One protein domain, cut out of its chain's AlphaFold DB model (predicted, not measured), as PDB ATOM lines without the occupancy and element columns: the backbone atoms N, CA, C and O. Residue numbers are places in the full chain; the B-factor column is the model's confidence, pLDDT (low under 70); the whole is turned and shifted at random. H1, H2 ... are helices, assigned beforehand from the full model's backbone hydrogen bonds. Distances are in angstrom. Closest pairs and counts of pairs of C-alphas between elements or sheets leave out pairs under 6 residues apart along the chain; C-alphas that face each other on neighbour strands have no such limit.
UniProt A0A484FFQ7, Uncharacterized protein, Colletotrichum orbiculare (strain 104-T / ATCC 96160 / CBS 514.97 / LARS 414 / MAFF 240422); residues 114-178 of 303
ATOM      1  N   LYS A 114     220.177 208.560  63.814       92.81
ATOM      2  CA  LYS A 114     219.534 208.437  62.513       92.81
ATOM      3  C   LYS A 114     218.258 207.620  62.664       92.81
ATOM      4  O   LYS A 114     218.171 206.706  63.475       92.81
ATOM      5  N   GLY A 115     217.275 207.894  61.808       89.94
ATOM      6  CA  GLY A 115     216.029 207.116  61.766       89.94
ATOM      7  C   GLY A 115     216.240 205.624  61.466       89.94
ATOM      8  O   GLY A 115     215.435 204.789  61.869       89.94
ATOM      9  N   THR A 116     217.332 205.298  60.771       92.06
ATOM     10  CA  THR A 116     217.727 203.929  60.422       92.06
ATOM     11  C   THR A 116     218.375 203.185  61.591       92.06
ATOM     12  O   THR A 116     218.452 201.962  61.544       92.06
ATOM     13  N   ASP A 117     218.825 203.892  62.633       93.38
ATOM     14  CA  ASP A 117     219.555 203.262  63.729       93.38
ATOM     15  C   ASP A 117     218.613 202.358  64.544       93.38
ATOM     16  O   ASP A 117     217.505 202.777  64.907       93.38
ATOM     17  N   PRO A 118     219.032 201.124  64.875       94.19
ATOM     18  CA  PRO A 118     218.184 200.168  65.586       94.19
ATOM     19  C   PRO A 118     217.816 200.648  66.998       94.19
ATOM     20  O   PRO A 118     216.693 200.427  67.452       94.19
ATOM     21  N   GLU A 119     218.719 201.369  67.675       91.44
ATOM     22  CA  GLU A 119     218.441 201.986  68.980       91.44
ATOM     23  C   GLU A 119     217.293 202.996  68.891       91.44
ATOM     24  O   GLU A 119     216.362 202.976  69.699       91.44
ATOM     25  N   TRP A 120     217.311 203.843  67.859       93.38
ATOM     26  CA  TRP A 120     216.277 204.850  67.653       93.38
ATOM     27  C   TRP A 120     214.922 204.219  67.336       93.38
ATOM     28  O   TRP A 120     213.895 204.634  67.875       93.38
ATOM     29  N   GLN A 121     214.905 203.173  66.508       94.12
ATOM     30  CA  GLN A 121     213.682 202.420  66.224       94.12
ATOM     31  C   GLN A 121     213.082 201.817  67.496       94.12
ATOM     32  O   GLN A 121     211.860 201.840  67.677       94.12
ATOM     33  N   GLN A 122     213.930 201.342  68.409       94.50
ATOM     34  CA  GLN A 122     213.485 200.820  69.693       94.50
ATOM     35  C   GLN A 122     212.896 201.920  70.586       94.50
ATOM     36  O   GLN A 122     211.842 201.709  71.188       94.50
ATOM     37  N   PHE A 123     213.490 203.116  70.619       94.38
ATOM     38  CA  PHE A 123     212.898 204.257  71.326       94.38
ATOM     39  C   PHE A 123     211.537 204.645  70.754       94.38
ATOM     40  O   PHE A 123     210.591 204.831  71.514       94.38
ATOM     41  N   VAL A 124     211.397 204.682  69.428       93.44
ATOM     42  CA  VAL A 124     210.112 204.958  68.766       93.44
ATOM     43  C   VAL A 124     209.069 203.878  69.074       93.44
ATOM     44  O   VAL A 124     207.877 204.170  69.177       93.44
ATOM     45  N   ARG A 125     209.483 202.617  69.227       94.69
ATOM     46  CA  ARG A 125     208.589 201.532  69.646       94.69
ATOM     47  C   ARG A 125     208.105 201.745  71.082       94.69
ATOM     48  O   ARG A 125     206.902 201.798  71.322       94.69
ATOM     49  N   ILE A 126     209.033 201.975  72.012       95.06
ATOM     50  CA  ILE A 126     208.732 202.235  73.429       95.06
ATOM     51  C   ILE A 126     207.872 203.499  73.586       95.06
ATOM     52  O   ILE A 126     206.961 203.534  74.412       95.06
ATOM     53  N   SER A 127     208.106 204.536  72.777       92.62
ATOM     54  CA  SER A 127     207.352 205.791  72.844       92.62
ATOM     55  C   SER A 127     205.878 205.619  72.446       92.62
ATOM     56  O   SER A 127     205.010 206.321  72.971       92.62
ATOM     57  N   LYS A 128     205.576 204.672  71.548       94.94
ATOM     58  CA  LYS A 128     204.205 204.332  71.131       94.94
ATOM     59  C   LYS A 128     203.500 203.438  72.155       94.94
ATOM     60  O   LYS A 128     202.298 203.595  72.390       94.94
ATOM     61  N   ASP A 129     204.245 202.553  72.810       95.88
ATOM     62  CA  ASP A 129     203.710 201.560  73.741       95.88
ATOM     63  C   ASP A 129     203.466 202.138  75.149       95.88
ATOM     64  O   ASP A 129     204.231 201.939  76.093       95.88
ATOM     65  N   LYS A 130     202.326 202.818  75.339       93.88
ATOM     66  CA  LYS A 130     201.947 203.432  76.635       93.88
ATOM     67  C   LYS A 130     201.886 202.442  77.807       93.88
ATOM     68  O   LYS A 130     202.207 202.817  78.932       93.88
ATOM     69  N   LYS A 131     201.462 201.196  77.561       95.50
ATOM     70  CA  LYS A 131     201.394 200.147  78.599       95.50
ATOM     71  C   LYS A 131     202.787 199.778  79.102       95.50
ATOM     72  O   LYS A 131     203.006 199.712  80.306       95.50
ATOM     73  N   LEU A 132     203.725 199.616  78.175       94.06
ATOM     74  CA  LEU A 132     205.117 199.301  78.467       94.06
ATOM     75  C   LEU A 132     205.777 200.454  79.240       94.06
ATOM     76  O   LEU A 132     206.441 200.221  80.242       94.06
ATOM     77  N   GLN A 133     205.491 201.709  78.880       94.06
ATOM     78  CA  GLN A 133     205.950 202.863  79.664       94.06
ATOM     79  C   GLN A 133     205.394 202.886  81.093       94.06
ATOM     80  O   GLN A 133     206.085 203.308  82.017       94.06
ATOM     81  N   GLN A 134     204.133 202.494  81.294       93.12
ATOM     82  CA  GLN A 134     203.555 202.416  82.638       93.12
ATOM     83  C   GLN A 134     204.228 201.324  83.470       93.12
ATOM     84  O   GLN A 134     204.541 201.590  84.626       93.12
ATOM     85  N   GLN A 135     204.512 200.166  82.864       94.94
ATOM     86  CA  GLN A 135     205.261 199.078  83.497       94.94
ATOM     87  C   GLN A 135     206.680 199.517  83.870       94.94
ATOM     88  O   GLN A 135     207.069 199.412  85.023       94.94
ATOM     89  N   MET A 136     207.419 200.148  82.953       94.69
ATOM     90  CA  MET A 136     208.755 200.681  83.258       94.69
ATOM     91  C   MET A 136     208.741 201.665  84.435       94.69
ATOM     92  O   MET A 136     209.625 201.631  85.290       94.69
ATOM     93  N   ARG A 137     207.731 202.544  84.501       93.94
ATOM     94  CA  ARG A 137     207.578 203.488  85.617       93.94
ATOM     95  C   ARG A 137     207.266 202.778  86.936       93.94
ATOM     96  O   ARG A 137     207.811 203.196  87.955       93.94
ATOM     97  N   SER A 138     206.394 201.765  86.942       93.31
ATOM     98  CA  SER A 138     206.095 201.002  88.162       93.31
ATOM     99  C   SER A 138     207.301 200.197  88.623       93.31
ATOM    100  O   SER A 138     207.681 200.308  89.783       93.31
ATOM    101  N   ASP A 139     207.964 199.496  87.704       94.94
ATOM    102  CA  ASP A 139     209.104 198.629  88.006       94.94
ATOM    103  C   ASP A 139     210.266 199.441  88.585       94.94
ATOM    104  O   ASP A 139     210.864 199.055  89.588       94.94
ATOM    105  N   LEU A 140     210.551 200.617  88.009       95.00
ATOM    106  CA  LEU A 140     211.581 201.507  88.541       95.00
ATOM    107  C   LEU A 140     211.208 202.036  89.931       95.00
ATOM    108  O   LEU A 140     212.064 202.118  90.812       95.00
ATOM    109  N   ALA A 141     209.944 202.402  90.143       93.31
ATOM    110  CA  ALA A 141     209.503 202.909  91.434       93.31
ATOM    111  C   ALA A 141     209.539 201.823  92.526       93.31
ATOM    112  O   ALA A 141     209.939 202.111  93.658       93.31
ATOM    113  N   ASP A 142     209.206 200.581  92.178       92.56
ATOM    114  CA  ASP A 142     209.321 199.427  93.069       92.56
ATOM    115  C   ASP A 142     210.787 199.076  93.348       92.56
ATOM    116  O   ASP A 142     211.158 198.833  94.497       92.56
ATOM    117  N   TRP A 143     211.663 199.145  92.344       94.38
ATOM    118  CA  TRP A 143     213.094 198.903  92.533       94.38
ATOM    119  C   TRP A 143     213.750 199.944  93.450       94.38
ATOM    120  O   TRP A 143     214.526 199.602  94.349       94.38
ATOM    121  N   VAL A 144     213.397 201.222  93.282       91.44
ATOM    122  CA  VAL A 144     213.839 202.302  94.177       91.44
ATOM    123  C   VAL A 144     213.305 202.085  95.589       91.44
ATOM    124  O   VAL A 144     214.052 202.251  96.552       91.44
ATOM    125  N   ARG A 145     212.042 201.671  95.735       88.62
ATOM    126  CA  ARG A 145     211.466 201.342  97.042       88.62
ATOM    127  C   ARG A 145     212.264 200.241  97.741       88.62
ATOM    128  O   ARG A 145     212.675 200.442  98.880       88.62
ATOM    129  N   VAL A 146     212.526 199.128  97.056       90.19
ATOM    130  CA  VAL A 146     213.314 198.008  97.596       90.19
ATOM    131  C   VAL A 146     214.724 198.467  97.977       90.19
ATOM    132  O   VAL A 146     215.221 198.132  99.048       90.19
ATOM    133  N   SER A 147     215.350 199.299  97.144       90.44
ATOM    134  CA  SER A 147     216.686 199.848  97.412       90.44
ATOM    135  C   SER A 147     216.715 200.759  98.647       90.44
ATOM    136  O   SER A 147     217.689 200.755  99.400       90.44
ATOM    137  N   ILE A 148     215.650 201.531  98.879       87.88
ATOM    138  CA  ILE A 148     215.506 202.390 100.061       87.88
ATOM    139  C   ILE A 148     215.270 201.552 101.322       87.88
ATOM    140  O   ILE A 148     215.887 201.830 102.349       87.88
ATOM    141  N   GLU A 149     214.412 200.530 101.246       86.25
ATOM    142  CA  GLU A 149     214.158 199.595 102.352       86.25
ATOM    143  C   GLU A 149     215.434 198.814 102.724       86.25
ATOM    144  O   GLU A 149     215.700 198.590 103.904       86.25
ATOM    145  N   ALA A 150     216.285 198.488 101.744       87.62
ATOM    146  CA  ALA A 150     217.578 197.845 101.974       87.62
ATOM    147  C   ALA A 150     218.634 198.767 102.617       87.62
ATOM    148  O   ALA A 150     219.621 198.278 103.171       87.62
ATOM    149  N   HIS A 151     218.473 200.095 102.551       88.81
ATOM    150  CA  HIS A 151     219.481 201.025 103.051       88.81
ATOM    151  C   HIS A 151     219.294 201.320 104.555       88.81
ATOM    152  O   HIS A 151     218.361 202.038 104.938       88.81
ATOM    153  N   PRO A 152     220.216 200.880 105.438       83.88
ATOM    154  CA  PRO A 152     220.018 200.931 106.891       83.88
ATOM    155  C   PRO A 152     219.896 202.362 107.439       83.88
ATOM    156  O   PRO A 152     219.173 202.607 108.406       83.88
ATOM    157  N   GLY A 153     220.556 203.338 106.805       83.81
ATOM    158  CA  GLY A 153     220.500 204.745 107.215       83.81
ATOM    159  C   GLY A 153     219.149 205.422 106.963       83.81
ATOM    160  O   GLY A 153     218.790 206.354 107.683       83.81
ATOM    161  N   ILE A 154     218.387 204.958 105.966       83.00
ATOM    162  CA  ILE A 154     217.054 205.496 105.660       83.00
ATOM    163  C   ILE A 154     215.988 204.688 106.401       83.00
ATOM    164  O   ILE A 154     215.101 205.289 107.000       83.00
ATOM    165  N   ALA A 155     216.120 203.360 106.454       82.50
ATOM    166  CA  ALA A 155     215.197 202.484 107.178       82.50
ATOM    167  C   ALA A 155     215.081 202.850 108.671       82.50
ATOM    168  O   ALA A 155     213.984 202.899 109.223       82.50
ATOM    169  N   THR A 156     216.199 203.199 109.318       81.69
ATOM    170  CA  THR A 156     216.212 203.640 110.726       81.69
ATOM    171  C   THR A 156     215.506 204.979 110.960       81.69
ATOM    172  O   THR A 156     214.977 205.200 112.046       81.69
ATOM    173  N   ARG A 157     215.475 205.876 109.965       83.31
ATOM    174  CA  ARG A 157     214.861 207.212 110.084       83.31
ATOM    175  C   ARG A 157     213.409 207.260 109.608       83.31
ATOM    176  O   ARG A 157     212.610 207.985 110.190       83.31
ATOM    177  N   CYS A 158     213.084 206.521 108.550       75.06
ATOM    178  CA  CYS A 158     211.789 206.561 107.866       75.06
ATOM    179  C   CYS A 158     210.910 205.325 108.135       75.06
ATOM    180  O   CYS A 158     209.757 205.301 107.707       75.06
ATOM    181  N   GLY A 159     211.425 204.319 108.849       74.69
ATOM    182  CA  GLY A 159     210.751 203.041 109.070       74.69
ATOM    183  C   GLY A 159     210.983 202.039 107.934       74.69
ATOM    184  O   GLY A 159     211.402 202.394 106.835       74.69
ATOM    185  N   ASN A 160     210.703 200.765 108.212       69.38
ATOM    186  CA  ASN A 160     211.104 199.634 107.363       69.38
ATOM    187  C   ASN A 160     210.112 199.286 106.230       69.38
ATOM    188  O   ASN A 160     210.308 198.300 105.533       69.38
ATOM    189  N   ALA A 161     209.015 200.037 106.070       65.38
ATOM    190  CA  ALA A 161     207.944 199.705 105.123       65.38
ATOM    191  C   ALA A 161     207.375 200.966 104.452       65.38
ATOM    192  O   ALA A 161     206.285 201.446 104.782       65.38
ATOM    193  N   GLY A 162     208.131 201.524 103.508       72.19
ATOM    194  CA  GLY A 162     207.715 202.702 102.753       72.19
ATOM    195  C   GLY A 162     206.696 202.335 101.675       72.19
ATOM    196  O   GLY A 162     207.052 201.756 100.659       72.19
ATOM    197  N   LYS A 163     205.416 202.689 101.848       81.50
ATOM    198  CA  LYS A 163     204.410 202.513 100.783       81.50
ATOM    199  C   LYS A 163     204.575 203.589  99.706       81.50
ATOM    200  O   LYS A 163     204.515 204.784 100.002       81.50
ATOM    201  N   LEU A 164     204.702 203.172  98.448       83.81
ATOM    202  CA  LEU A 164     204.731 204.078  97.301       83.81
ATOM    203  C   LEU A 164     203.320 204.640  97.045       83.81
ATOM    204  O   LEU A 164     202.419 203.908  96.646       83.81
ATOM    205  N   ARG A 165     203.102 205.938  97.309       84.75
ATOM    206  CA  ARG A 165     201.778 206.581  97.156       84.75
ATOM    207  C   ARG A 165     201.603 207.296  95.819       84.75
ATOM    208  O   ARG A 165     200.572 207.160  95.172       84.75
ATOM    209  N   ARG A 166     202.573 208.128  95.443       87.19
ATOM    210  CA  ARG A 166     202.559 208.921  94.209       87.19
ATOM    211  C   ARG A 166     203.992 209.097  93.741       87.19
ATOM    212  O   ARG A 166     204.861 209.389  94.555       87.19
ATOM    213  N   TYR A 167     204.208 208.955  92.445       89.94
ATOM    214  CA  TYR A 167     205.500 209.155  91.811       89.94
ATOM    215  C   TYR A 167     205.329 209.986  90.541       89.94
ATOM    216  O   TYR A 167     204.265 209.982  89.920       89.94
ATOM    217  N   TRP A 168     206.366 210.741  90.193       90.81
ATOM    218  CA  TRP A 168     206.422 211.535  88.971       90.81
ATOM    219  C   TRP A 168     207.688 211.133  88.223       90.81
ATOM    220  O   TRP A 168     208.773 211.619  88.526       90.81
ATOM    221  N   LEU A 169     207.540 210.159  87.326       92.06
ATOM    222  CA  LEU A 169     208.618 209.644  86.488       92.06
ATOM    223  C   LEU A 169     208.283 209.975  85.039       92.06
ATOM    224  O   LEU A 169     207.263 209.501  84.519       92.06
ATOM    225  N   ASP A 170     209.139 210.767  84.406       90.12
ATOM    226  CA  ASP A 170     209.087 210.989  82.967       90.12
ATOM    227  C   ASP A 170     210.116 210.111  82.253       90.12
ATOM    228  O   ASP A 170     211.167 209.800  82.813       90.12
ATOM    229  N   ILE A 171     209.771 209.656  81.050       90.94
ATOM    230  CA  ILE A 171     210.665 208.849  80.218       90.94
ATOM    231  C   ILE A 171     211.133 209.749  79.088       90.94
ATOM    232  O   ILE A 171     210.400 209.980  78.127       90.94
ATOM    233  N   ASP A 172     212.362 210.230  79.220       91.81
ATOM    234  CA  ASP A 172     213.003 211.043  78.200       91.81
ATOM    235  C   ASP A 172     213.789 210.167  77.223       91.81
ATOM    236  O   ASP A 172     214.582 209.310  77.619       91.81
ATOM    237  N   PHE A 173     213.596 210.421  75.929       91.62
ATOM    238  CA  PHE A 173     214.389 209.812  74.865       91.62
ATOM    239  C   PHE A 173     215.430 210.828  74.388       91.62
ATOM    240  O   PHE A 173     215.062 211.839  73.779       91.62
ATOM    241  N   PRO A 174     216.725 210.616  74.671       91.62
ATOM    242  CA  PRO A 174     217.750 211.573  74.295       91.62
ATOM    243  C   PRO A 174     217.908 211.628  72.774       91.62
ATOM    244  O   PRO A 174     217.847 210.623  72.072       91.62
ATOM    245  N   TYR A 175     218.174 212.827  72.257       90.38
ATOM    246  CA  TYR A 175     218.393 213.042  70.824       90.38
ATOM    247  C   TYR A 175     219.738 212.489  70.318       90.38
ATOM    248  O   TYR A 175     219.916 212.259  69.120       90.38
ATOM    249  N   ARG A 176     220.711 212.302  71.218       90.88
ATOM    250  CA  ARG A 176     222.042 211.786  70.884       90.88
ATOM    251  C   ARG A 176     222.372 210.554  71.724       90.88
ATOM    252  O   ARG A 176     222.022 210.548  72.908       90.88
ATOM    253  N   PRO A 177     223.095 209.584  71.147       91.62
ATOM    254  CA  PRO A 177     223.645 208.474  71.902       91.62
ATOM    255  C   PRO A 177     224.652 208.945  72.957       91.62
ATOM    256  O   PRO A 177     225.202 210.056  72.866       91.62
ATOM    257  N   PRO A 178     224.892 208.113  73.986       90.31
ATOM    258  CA  PRO A 178     225.889 208.409  74.997       90.31
ATOM    259  C   PRO A 178     227.264 208.628  74.338       90.31
ATOM    260  O   PRO A 178     227.623 207.932  73.387       90.31
TER     261      PRO A 178
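AT A GLANCE: This is residues 114 to 178 of the 303 residues of an uncharacterized protein of Colletotrichum orbiculare (strain 104-T / ATCC 96160 / CBS 514.97 / LARS 414 / MAFF 240422) (UniProt A0A484FFQ7). A short helix, H1, turns a sharp corner into one long helix, H2, which turns a second corner into the small helix H3; a tail without named elements, residues 159 to 178, then runs back along the length of H2 towards H1. The printed part has 65 residues, with three named helices in the order H1, H2, H3 and no named strand: all helix. It is only just extended, close to loose, with a radius of gyration of the C-alphas of 16.3 A and spans of 50 by 25 by 15 A.

HOW THE PARTS SIT: H1, residues 118 to 128, and H2, residues 130 to 150, only just touch, with 3 pairs of C-alphas within 8 A, and only at the corner; H2 does so with residues 132 to 133 alone. Their closest C-alphas, of Ile 126 and Gln 133, are 6.9 A apart, and their lines are about perpendicular, at 83 degrees. H2 and H3, residues 152 to 158, likewise only just touch, with 3 such pairs, only at the corner, H2 with residues 148 to 149 alone; the closest C-alphas, of Glu 149 and Ala 155, are 5.7 A apart, and the lines are about perpendicular, at 76 degrees. H1 and H3 are apart. Every O i to N i+4 pair is within hydrogen-bond range in H1 and H2, and 2 of 3 in H3.

IN THESE COORDINATES: H1 begins at C-alpha 118 (218.184, 200.168, 65.586) and is 15.6 A long from first to last C-alpha. H2 is 30.3 A long. H3 is 10.0 A long and ends at C-alpha 158 (211.789, 206.561, 107.866).

THE WHOLE: The C-alphas of Thr 116 and Thr 156 are the two farthest apart, at 50.3 A. Both links between helices are tight, and the printed part has no cut. Residues 160 to 161 have pLDDT under 70.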